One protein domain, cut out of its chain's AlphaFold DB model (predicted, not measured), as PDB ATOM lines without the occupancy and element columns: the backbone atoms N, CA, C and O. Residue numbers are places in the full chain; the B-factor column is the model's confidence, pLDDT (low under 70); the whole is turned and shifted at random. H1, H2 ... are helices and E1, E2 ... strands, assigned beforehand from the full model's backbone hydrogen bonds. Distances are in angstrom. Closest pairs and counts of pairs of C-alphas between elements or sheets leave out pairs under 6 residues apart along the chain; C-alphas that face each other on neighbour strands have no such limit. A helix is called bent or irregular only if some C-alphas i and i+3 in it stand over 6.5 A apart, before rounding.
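Overview. This is residues 16 to 98 of the 105 residues of an uncharacterized protein of Campylobacter jejuni (UniProt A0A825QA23). A small, strongly twisted sheet of four short strands has a long loop, residues 26 to 46, and an irregular helix, H1, reaching away from it; residues 77 to 83 of H1 stick out. The 83 printed residues run E1 E2 E3 H1 E4; the mixed sheet's order is E3 E1 E2 E4. The class is mixed, with under half of the residues in named elements; the whole is compact, radius of gyration of the C-alphas 13.5 A, spans 37 by 31 by 16 A.

Arrangement. E1, residues 20 to 25, and E2, residues 47 to 51, form an antiparallel hairpin; N 25 and O 47, 2.9 A apart, are within hydrogen-bond range, as are N 48 of E2 and O 93 of parallel E4, residues 93 to 97, at 2.8 A. E3, residues 61 to 64, is parallel to E1, N 21 and O 63 within range at 2.9 A. H1, residues 73 to 86, is not on the sheet; its closest C-alphas to E3, Phe 75 and Leu 61, are 7.8 A apart. It is irregular, C-alphas 82 and 85 being 9.4 A apart, with 6 of 10 O i to N i+4 pairs within range.

Along the chain. E1 begins at C-alpha 20 (20.496, 191.812, -26.504); H1 spans 16.8 A; E4 ends at C-alpha 97 (30.250, 194.405, -32.490).

Size, cuts and confidence. The farthest C-alphas, Leu 82 and Glu 98, are 38.0 A apart. The printed part has no cut. The E1 to E2 link is long; residue 98 alone is under pLDDT 70.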
ATOM      1  N   ASP A  16      16.515 200.486 -21.684       82.19
ATOM      2  CA  ASP A  16      17.120 201.061 -22.892       82.19
ATOM      3  C   ASP A  16      18.657 200.972 -22.906       82.19
ATOM      4  O   ASP A  16      19.276 201.337 -23.896       82.19
ATOM      5  N   ASN A  17      19.278 200.514 -21.812       87.12
ATOM      6  CA  ASN A  17      20.726 200.316 -21.706       87.12
ATOM      7  C   ASN A  17      21.114 198.828 -21.699       87.12
ATOM      8  O   ASN A  17      22.296 198.500 -21.570       87.12
ATOM      9  N   TRP A  18      20.145 197.910 -21.768       87.56
ATOM     10  CA  TRP A  18      20.410 196.473 -21.760       87.56
ATOM     11  C   TRP A  18      20.782 195.979 -23.153       87.56
ATOM     12  O   TRP A  18      20.076 196.228 -24.123       87.56
ATOM     13  N   CYS A  19      21.852 195.194 -23.240       87.88
ATOM     14  CA  CYS A  19      22.228 194.552 -24.492       87.88
ATOM     15  C   CYS A  19      21.375 193.301 -24.750       87.88
ATOM     16  O   CYS A  19      21.232 192.443 -23.868       87.88
ATOM     17  N   SER A  20      20.923 193.116 -25.991       87.38
ATOM     18  CA  SER A  20      20.496 191.812 -26.504       87.38
ATOM     19  C   SER A  20      21.486 191.259 -27.529       87.38
ATOM     20  O   SER A  20      22.264 191.974 -28.160       87.38
ATOM     21  N   CYS A  21      21.502 189.935 -27.659       87.94
ATOM     22  CA  CYS A  21      22.326 189.236 -28.632       87.94
ATOM     23  C   CYS A  21      21.505 188.922 -29.888       87.94
ATOM     24  O   CYS A  21      20.867 187.870 -29.961       87.94
ATOM     25  N   ASN A  22      21.553 189.807 -30.880       80.25
ATOM     26  CA  ASN A  22      20.702 189.709 -32.079       80.25
ATOM     27  C   ASN A  22      21.384 188.968 -33.242       80.25
ATOM     28  O   ASN A  22      20.764 188.630 -34.243       80.25
ATOM     29  N   LEU A  23      22.693 188.716 -33.145       83.12
ATOM     30  CA  LEU A  23      23.432 187.934 -34.137       83.12
ATOM     31  C   LEU A  23      24.073 186.729 -33.464       83.12
ATOM     32  O   LEU A  23      24.851 186.871 -32.515       83.12
ATOM     33  N   VAL A  24      23.768 185.550 -33.999       87.25
ATOM     34  CA  VAL A  24      24.182 184.269 -33.434       87.25
ATOM     35  C   VAL A  24      24.866 183.422 -34.498       87.25
ATOM     36  O   VAL A  24      24.364 183.262 -35.607       87.25
ATOM     37  N   ASP A  25      26.016 182.862 -34.140       92.19
ATOM     38  CA  ASP A  25      26.659 181.764 -34.856       92.19
ATOM     39  C   ASP A  25      26.649 180.542 -33.935       92.19
ATOM     40  O   ASP A  25      27.472 180.437 -33.016       92.19
ATOM     41  N   ILE A  26      25.694 179.637 -34.172       91.69
ATOM     42  CA  ILE A  26      25.555 178.386 -33.417       91.69
ATOM     43  C   ILE A  26      26.557 177.307 -33.853       91.69
ATOM     44  O   ILE A  26      26.500 176.186 -33.345       91.69
ATOM     45  N   LYS A  27      27.488 177.621 -34.766       92.12
ATOM     46  CA  LYS A  27      28.428 176.666 -35.361       92.12
ATOM     47  C   LYS A  27      27.680 175.484 -35.986       92.12
ATOM     48  O   LYS A  27      26.731 175.676 -36.735       92.12
ATOM     49  N   ASN A  28      28.125 174.270 -35.675       92.12
ATOM     50  CA  ASN A  28      27.520 173.018 -36.121       92.12
ATOM     51  C   ASN A  28      26.663 172.374 -35.023       92.12
ATOM     52  O   ASN A  28      26.420 171.169 -35.076       92.12
ATOM     53  N   ASN A  29      26.264 173.131 -33.995       91.12
ATOM     54  CA  ASN A  29      25.284 172.616 -33.048       91.12
ATOM     55  C   ASN A  29      23.929 172.487 -33.747       91.12
ATOM     56  O   ASN A  29      23.589 173.286 -34.619       91.12
ATOM     57  N   ASP A  30      23.147 171.500 -33.327       87.12
ATOM     58  CA  ASP A  30      21.745 171.398 -33.715       87.12
ATOM     59  C   ASP A  30      20.957 172.566 -33.090       87.12
ATOM     60  O   ASP A  30      21.046 172.813 -31.883       87.12
ATOM     61  N   GLU A  31      20.194 173.292 -33.910       83.12
ATOM     62  CA  GLU A  31      19.365 174.428 -33.486       83.12
ATOM     63  C   GLU A  31      18.308 174.032 -32.437       83.12
ATOM     64  O   GLU A  31      17.900 174.859 -31.616       83.12
ATOM     65  N   TYR A  32      17.937 172.748 -32.393       85.25
ATOM     66  CA  TYR A  32      17.005 172.174 -31.426       85.25
ATOM     67  C   TYR A  32      17.687 171.376 -30.309       85.25
ATOM     68  O   TYR A  32      16.982 170.823 -29.462       85.25
ATOM     69  N   ALA A  33      19.027 171.348 -30.237       85.12
ATOM     70  CA  ALA A  33      19.768 170.543 -29.256       85.12
ATOM     71  C   ALA A  33      19.289 170.772 -27.811       85.12
ATOM     72  O   ALA A  33      19.212 169.841 -27.009       85.12
ATOM     73  N   LEU A  34      18.921 172.014 -27.479       87.12
ATOM     74  CA  LEU A  34      18.468 172.398 -26.140       87.12
ATOM     75  C   LEU A  34      17.020 171.979 -25.822       87.12
ATOM     76  O   LEU A  34      16.617 172.031 -24.661       87.12
ATOM     77  N   LEU A  35      16.229 171.566 -26.816       84.75
ATOM     78  CA  LEU A  35      14.843 171.122 -26.624       84.75
ATOM     79  C   LEU A  35      14.749 169.638 -26.255       84.75
ATOM     80  O   LEU A  35      13.783 169.220 -25.617       84.75
ATOM     81  N   GLU A  36      15.756 168.838 -26.611       83.50
ATOM     82  CA  GLU A  36      15.719 167.386 -26.422       83.50
ATOM     83  C   GLU A  36      15.828 166.938 -24.959       83.50
ATOM     84  O   GLU A  36      15.552 165.778 -24.654       83.50
ATOM     85  N   SER A  37      16.216 167.838 -24.048       80.25
ATOM     86  CA  SER A  37      16.368 167.549 -22.613       80.25
ATOM     87  C   SER A  37      17.310 166.366 -22.316       80.25
ATOM     88  O   SER A  37      17.134 165.652 -21.328       80.25
ATOM     89  N   LYS A  38      18.316 166.151 -23.172       89.12
ATOM     90  CA  LYS A  38      19.391 165.166 -22.985       89.12
ATOM     91  C   LYS A  38      20.717 165.880 -22.710       89.12
ATOM     92  O   LYS A  38      20.903 166.990 -23.209       89.12
ATOM     93  N   PRO A  39      21.657 165.252 -21.980       91.44
ATOM     94  CA  PRO A  39      23.007 165.785 -21.849       91.44
ATOM     95  C   PRO A  39      23.663 165.967 -23.220       91.44
ATOM     96  O   PRO A  39      23.662 165.049 -24.041       91.44
ATOM     97  N   ILE A  40      24.251 167.137 -23.454       93.69
ATOM     98  CA  ILE A  40      24.957 167.456 -24.696       93.69
ATOM     99  C   ILE A  40      26.448 167.231 -24.466       93.69
ATOM    100  O   ILE A  40      27.072 167.926 -23.667       93.69
ATOM    101  N   THR A  41      27.035 166.257 -25.161       93.12
ATOM    102  CA  THR A  41      28.453 165.891 -24.986       93.12
ATOM    103  C   THR A  41      29.373 166.478 -26.052       93.12
ATOM    104  O   THR A  41      30.571 166.595 -25.820       93.12
ATOM    105  N   ASN A  42      28.830 166.856 -27.212       92.56
ATOM    106  CA  ASN A  42      29.595 167.328 -28.373       92.56
ATOM    107  C   ASN A  42      29.373 168.826 -28.619       92.56
ATOM    108  O   ASN A  42      29.199 169.256 -29.758       92.56
ATOM    109  N   TRP A  43      29.329 169.609 -27.543       94.81
ATOM    110  CA  TRP A  43      29.072 171.041 -27.618       94.81
ATOM    111  C   TRP A  43      30.180 171.769 -28.377       94.81
ATOM    112  O   TRP A  43      31.366 171.543 -28.137       94.81
ATOM    113  N   GLN A  44      29.792 172.633 -29.309       95.50
ATOM    114  CA  GLN A  44      30.702 173.551 -29.984       95.50
ATOM    115  C   GLN A  44      30.406 174.957 -29.482       95.50
ATOM    116  O   GLN A  44      29.305 175.439 -29.716       95.50
ATOM    117  N   THR A  45      31.353 175.625 -28.826       96.12
ATOM    118  CA  THR A  45      31.121 176.944 -28.222       96.12
ATOM    119  C   THR A  45      30.570 177.939 -29.259       96.12
ATOM    120  O   THR A  45      31.290 178.343 -30.180       96.12
ATOM    121  N   PRO A  46      29.289 178.330 -29.155       94.44
ATOM    122  CA  PRO A  46      28.668 179.253 -30.084       94.44
ATOM    123  C   PRO A  46      29.018 180.687 -29.708       94.44
ATOM    124  O   PRO A  46      29.357 180.986 -28.559       94.44
ATOM    125  N   SER A  47      28.927 181.589 -30.683       94.00
ATOM    126  CA  SER A  47      29.222 183.002 -30.462       94.00
ATOM    127  C   SER A  47      28.004 183.875 -30.702       94.00
ATOM    128  O   SER A  47      27.365 183.796 -31.750       94.00
ATOM    129  N   PHE A  48      27.748 184.746 -29.739       91.94
ATOM    130  CA  PHE A  48      26.689 185.735 -29.729       91.94
ATOM    131  C   PHE A  48      27.309 187.119 -29.826       91.94
ATOM    132  O   PHE A  48      28.390 187.366 -29.283       91.94
ATOM    133  N   LYS A  49      26.638 188.030 -30.524       90.19
ATOM    134  CA  LYS A  49      27.107 189.404 -30.665       90.19
ATOM    135  C   LYS A  49      26.088 190.378 -30.116       90.19
ATOM    136  O   LYS A  49      24.914 190.287 -30.464       90.19
ATOM    137  N   ILE A  50      26.584 191.309 -29.313       88.75
ATOM    138  CA  ILE A  50      25.827 192.460 -28.828       88.75
ATOM    139  C   ILE A  50      26.112 193.668 -29.714       88.75
ATOM    140  O   ILE A  50      27.266 193.883 -30.113       88.75
ATOM    141  N   ASP A  51      25.070 194.441 -30.010       82.69
ATOM    142  CA  ASP A  51      25.246 195.757 -30.608       82.69
ATOM    143  C   ASP A  51      25.663 196.755 -29.532       82.69
ATOM    144  O   ASP A  51      24.980 196.936 -28.526       82.69
ATOM    145  N   LYS A  52      26.788 197.432 -29.754       75.44
ATOM    146  CA  LYS A  52      27.269 198.466 -28.831       75.44
ATOM    147  C   LYS A  52      26.375 199.709 -28.797       75.44
ATOM    148  O   LYS A  52      26.546 200.525 -27.897       75.44
ATOM    149  N   ASN A  53      25.482 199.883 -29.774       80.94
ATOM    150  CA  ASN A  53      24.570 201.026 -29.806       80.94
ATOM    151  C   ASN A  53      23.249 200.770 -29.060       80.94
ATOM    152  O   ASN A  53      22.541 201.733 -28.782       80.94
ATOM    153  N   GLU A  54      22.920 199.514 -28.732       79.25
ATOM    154  CA  GLU A  54      21.704 199.162 -27.976       79.25
ATOM    155  C   GLU A  54      21.855 199.390 -26.471       79.25
ATOM    156  O   GLU A  54      20.868 199.575 -25.773       79.25
ATOM    157  N   GLY A  55      23.087 199.378 -25.967       79.81
ATOM    158  CA  GLY A  55      23.371 199.555 -24.554       79.81
ATOM    159  C   GLY A  55      24.739 199.005 -24.176       79.81
ATOM    160  O   GLY A  55      25.471 198.470 -25.013       79.81
ATOM    161  N   ASP A  56      25.080 199.121 -22.899       83.62
ATOM    162  CA  ASP A  56      26.339 198.645 -22.324       83.62
ATOM    163  C   ASP A  56      26.145 197.682 -21.138       83.62
ATOM    164  O   ASP A  56      27.120 197.140 -20.605       83.62
ATOM    165  N   ILE A  57      24.895 197.406 -20.747       87.81
ATOM    166  CA  ILE A  57      24.568 196.525 -19.626       87.81
ATOM    167  C   ILE A  57      24.309 195.097 -20.119       87.81
ATOM    168  O   ILE A  57      23.276 194.787 -20.712       87.81
ATOM    169  N   LEU A  58      25.216 194.185 -19.762       88.25
ATOM    170  CA  LEU A  58      25.001 192.738 -19.844       88.25
ATOM    171  C   LEU A  58      24.335 192.233 -18.558       88.25
ATOM    172  O   LEU A  58      24.954 192.189 -17.493       88.25
ATOM    173  N   THR A  59      23.067 191.843 -18.651       89.50
ATOM    174  CA  THR A  59      22.286 191.316 -17.525       89.50
ATOM    175  C   THR A  59      22.657 189.870 -17.165       89.50
ATOM    176  O   THR A  59      23.268 189.141 -17.944       89.50
ATOM    177  N   ASP A  60      22.269 189.417 -15.964       91.81
ATOM    178  CA  ASP A  60      22.564 188.055 -15.471       91.81
ATOM    179  C   ASP A  60      21.814 186.939 -16.236       91.81
ATOM    180  O   ASP A  60      22.197 185.774 -16.170       91.81
ATOM    181  N   LEU A  61      20.763 187.301 -16.970       90.75
ATOM    182  CA  LEU A  61      20.090 186.520 -18.010       90.75
ATOM    183  C   LEU A  61      20.163 187.379 -19.268       90.75
ATOM    184  O   LEU A  61      19.845 188.552 -19.132       90.75
ATOM    185  N   ILE A  62      20.555 186.844 -20.428       89.12
ATOM    186  CA  ILE A  62      20.761 187.618 -21.671       89.12
ATOM    187  C   ILE A  62      19.775 187.172 -22.760       89.12
ATOM    188  O   ILE A  62      19.539 185.980 -22.959       89.12
ATOM    189  N   HIS A  63      19.171 188.144 -23.454       87.12
ATOM    190  CA  HIS A  63      18.230 187.903 -24.545       87.12
ATOM    191  C   HIS A  63      19.013 187.479 -25.785       87.12
ATOM    192  O   HIS A  63      20.060 188.049 -26.071       87.12
ATOM    193  N   ASN A  64      18.494 186.518 -26.540       87.75
ATOM    194  CA  ASN A  64      18.973 186.195 -27.880       87.75
ATOM    195  C   ASN A  64      17.826 185.647 -28.733       87.75
ATOM    196  O   ASN A  64      16.902 185.028 -28.195       87.75
ATOM    197  N   ASP A  65      17.944 185.803 -30.048       83.94
ATOM    198  CA  ASP A  65      16.917 185.382 -31.009       83.94
ATOM    199  C   ASP A  65      16.711 183.860 -31.059       83.94
ATOM    200  O   ASP A  65      15.641 183.387 -31.439       83.94
ATOM    201  N   CYS A  66      17.691 183.069 -30.607       83.50
ATOM    202  CA  CYS A  66      17.541 181.617 -30.481       83.50
ATOM    203  C   CYS A  66      16.661 181.209 -29.284       83.50
ATOM    204  O   CYS A  66      16.346 180.031 -29.120       83.50
ATOM    205  N   GLY A  67      16.280 182.149 -28.410       82.94
ATOM    206  CA  GLY A  67      15.517 181.867 -27.194       82.94
ATOM    207  C   GLY A  67      16.298 181.057 -26.151       82.94
ATOM    208  O   GLY A  67      15.702 180.494 -25.227       82.94
ATOM    209  N   TRP A  68      17.624 180.976 -26.282       89.00
ATOM    210  CA  TRP A  68      18.475 180.220 -25.371       89.00
ATOM    211  C   TRP A  68      18.593 180.934 -24.024       89.00
ATOM    212  O   TRP A  68      18.675 182.160 -23.954       89.00
ATOM    213  N   ARG A  69      18.632 180.178 -22.923       89.94
ATOM    214  CA  ARG A  69      18.810 180.753 -21.580       89.94
ATOM    215  C   ARG A  69      20.291 180.954 -21.280       89.94
ATOM    216  O   ARG A  69      20.905 180.132 -20.609       89.94
ATOM    217  N   ILE A  70      20.848 182.050 -21.782       92.75
ATOM    218  CA  ILE A  70      22.227 182.448 -21.491       92.75
ATOM    219  C   ILE A  70      22.243 183.174 -20.149       92.75
ATOM    220  O   ILE A  70      21.526 184.159 -19.974       92.75
ATOM    221  N   VAL A  71      23.043 182.680 -19.206       93.94
ATOM    222  CA  VAL A  71      23.146 183.229 -17.850       93.94
ATOM    223  C   VAL A  71      24.591 183.559 -17.494       93.94
ATOM    224  O   VAL A  71      25.522 182.924 -17.985       93.94
ATOM    225  N   SER A  72      24.785 184.553 -16.631       94.62
ATOM    226  CA  SER A  72      26.116 184.969 -16.192       94.62
ATOM    227  C   SER A  72      26.740 183.968 -15.205       94.62
ATOM    228  O   SER A  72      26.025 183.244 -14.502       94.62
ATOM    229  N   PRO A  73      28.075 183.991 -15.025       95.25
ATOM    230  CA  PRO A  73      28.732 183.239 -13.953       95.25
ATOM    231  C   PRO A  73      28.192 183.576 -12.556       95.25
ATOM    232  O   PRO A  73      28.119 182.712 -11.685       95.25
ATOM    233  N   LYS A  74      27.763 184.825 -12.335       95.81
ATOM    234  CA  LYS A  74      27.152 185.252 -11.072       95.81
ATOM    235  C   LYS A  74      25.823 184.535 -10.825       95.81
ATOM    236  O   LYS A  74      25.595 184.079  -9.709       95.81
ATOM    237  N   PHE A  75      24.975 184.397 -11.847       94.25
ATOM    238  CA  PHE A  75      23.740 183.618 -11.746       94.25
ATOM    239  C   PHE A  75      24.034 182.152 -11.400       94.25
ATOM    240  O   PHE A  75      23.403 181.602 -10.500       94.25
ATOM    241  N   ILE A  76      25.017 181.538 -12.070       93.94
ATOM    242  CA  ILE A  76      25.439 180.153 -11.802       93.94
ATOM    243  C   ILE A  76      25.843 180.001 -10.333       93.94
ATOM    244  O   ILE A  76      25.292 179.155  -9.633       93.94
ATOM    245  N   ASN A  77      26.719 180.876  -9.838       94.62
ATOM    246  CA  ASN A  77      27.194 180.837  -8.455       94.62
ATOM    247  C   ASN A  77      26.063 180.994  -7.426       94.62
ATOM    248  O   ASN A  77      26.097 180.354  -6.380       94.62
ATOM    249  N   LEU A  78      25.057 181.826  -7.709       95.19
ATOM    250  CA  LEU A  78      23.900 182.010  -6.823       95.19
ATOM    251  C   LEU A  78      22.964 180.796  -6.807       95.19
ATOM    252  O   LEU A  78      22.289 180.552  -5.807       95.19
ATOM    253  N   MET A  79      22.900 180.051  -7.910       92.88
ATOM    254  CA  MET A  79      21.932 178.970  -8.095       92.88
ATOM    255  C   MET A  79      22.516 177.566  -7.906       92.88
ATOM    256  O   MET A  79      21.745 176.617  -7.759       92.88
ATOM    257  N   GLN A  80      23.842 177.417  -7.885       91.75
ATOM    258  CA  GLN A  80      24.525 176.118  -7.878       91.75
ATOM    259  C   GLN A  80      24.040 175.174  -6.765       91.75
ATOM    260  O   GLN A  80      23.819 173.995  -7.021       91.75
ATOM    261  N   ASP A  81      23.778 175.684  -5.557       92.69
ATOM    262  CA  ASP A  81      23.362 174.851  -4.419       92.69
ATOM    263  C   ASP A  81      21.892 174.415  -4.500       92.69
ATOM    264  O   ASP A  81      21.512 173.376  -3.949       92.69
ATOM    265  N   LEU A  82      21.060 175.206  -5.189       93.38
ATOM    266  CA  LEU A  82      19.633 174.941  -5.373       93.38
ATOM    267  C   LEU A  82      19.386 173.958  -6.517       93.38
ATOM    268  O   LEU A  82      18.540 173.076  -6.388       93.38
ATOM    269  N   ILE A  83      20.093 174.134  -7.636       90.38
ATOM    270  CA  ILE A  83      19.854 173.367  -8.865       90.38
ATOM    271  C   ILE A  83      20.813 172.171  -8.981       90.38
ATOM    272  O   ILE A  83      20.454 171.169  -9.595       90.38
ATOM    273  N   LYS A  84      21.994 172.229  -8.349       88.31
ATOM    274  CA  LYS A  84      23.003 171.159  -8.323       88.31
ATOM    275  C   LYS A  84      23.256 170.575  -9.721       88.31
ATOM    276  O   LYS A  84      23.604 171.305 -10.641       88.31
ATOM    277  N   ASP A  85      23.062 169.272  -9.874       87.19
ATOM    278  CA  ASP A  85      23.263 168.470 -11.077       87.19
ATOM    279  C   ASP A  85      22.008 168.362 -11.963       87.19
ATOM    280  O   ASP A  85      22.010 167.640 -12.957       87.19
ATOM    281  N   CYS A  86      20.935 169.101 -11.653       89.62
ATOM    282  CA  CYS A  86      19.706 169.096 -12.452       89.62
ATOM    283  C   CYS A  86      19.820 169.905 -13.758       89.62
ATOM    284  O   CYS A  86      18.896 169.873 -14.573       89.62
ATOM    285  N   VAL A  87      20.908 170.656 -13.960       90.19
ATOM    286  CA  VAL A  87      21.170 171.436 -15.177       90.19
ATOM    287  C   VAL A  87      22.603 171.241 -15.650       90.19
ATOM    288  O   VAL A  87      23.527 171.104 -14.852       90.19
ATOM    289  N   GLN A  88      22.786 171.277 -16.966       91.69
ATOM    290  CA  GLN A  88      24.095 171.349 -17.598       91.69
ATOM    291  C   GLN A  88      24.369 172.801 -17.995       91.69
ATOM    292  O   GLN A  88      23.551 173.420 -18.676       91.69
ATOM    293  N   TYR A  89      25.521 173.335 -17.595       93.44
ATOM    294  CA  TYR A  89      26.005 174.621 -18.090       93.44
ATOM    295  C   TYR A  89      26.919 174.384 -19.292       93.44
ATOM    296  O   TYR A  89      27.890 173.633 -19.198       93.44
ATOM    297  N   LEU A  90      26.576 175.008 -20.415       94.50
ATOM    298  CA  LEU A  90      27.326 174.973 -21.666       94.50
ATOM    299  C   LEU A  90      27.869 176.376 -21.930       94.50
ATOM    300  O   LEU A  90      27.150 177.363 -21.765       94.50
ATOM    301  N   ASP A  91      29.144 176.470 -22.281       95.31
ATOM    302  CA  ASP A  91      29.826 177.737 -22.496       95.31
ATOM    303  C   ASP A  91      29.365 178.421 -23.788       95.31
ATOM    304  O   ASP A  91      29.025 177.779 -24.780       95.31
ATOM    305  N   VAL A  92      29.369 179.751 -23.783       94.94
ATOM    306  CA  VAL A  92      29.110 180.580 -24.964       94.94
ATOM    307  C   VAL A  92      30.092 181.742 -24.980       94.94
ATOM    308  O   VAL A  92      30.525 182.216 -23.928       94.94
ATOM    309  N   GLU A  93      30.417 182.243 -26.167       94.88
ATOM    310  CA  GLU A  93      31.175 183.483 -26.320       94.88
ATOM    311  C   GLU A  93      30.224 184.652 -26.580       94.88
ATOM    312  O   GLU A  93      29.388 184.585 -27.478       94.88
ATOM    313  N   ILE A  94      30.391 185.759 -25.853       91.81
ATOM    314  CA  ILE A  94      29.700 187.022 -26.139       91.81
ATOM    315  C   ILE A  94      30.732 188.025 -26.640       91.81
ATOM    316  O   ILE A  94      31.725 188.302 -25.968       91.81
ATOM    317  N   LYS A  95      30.511 188.559 -27.841       90.00
ATOM    318  CA  LYS A  95      31.404 189.505 -28.514       90.00
ATOM    319  C   LYS A  95      30.692 190.829 -28.722       90.00
ATOM    320  O   LYS A  95      29.538 190.865 -29.129       90.00
ATOM    321  N   SER A  96      31.394 191.932 -28.510       81.81
ATOM    322  CA  SER A  96      30.877 193.245 -28.884       81.81
ATOM    323  C   SER A  96      31.111 193.505 -30.372       81.81
ATOM    324  O   SER A  96      32.247 193.344 -30.830       81.81
ATOM    325  N   GLN A  97      30.099 193.955 -31.107       75.19
ATOM    326  CA  GLN A  97      30.250 194.405 -32.490       75.19
ATOM    327  C   GLN A  97      29.585 195.775 -32.674       75.19
ATOM    328  O   GLN A  97      28.528 196.037 -32.117       75.19
ATOM    329  N   GLU A  98      30.207 196.652 -33.463       65.62
ATOM    330  CA  GLU A  98      29.509 197.818 -34.012       65.62
ATOM    331  C   GLU A  98      28.664 197.337 -35.192       65.62
ATOM    332  O   GLU A  98      29.207 196.883 -36.209       65.62
TER     333      GLU A  98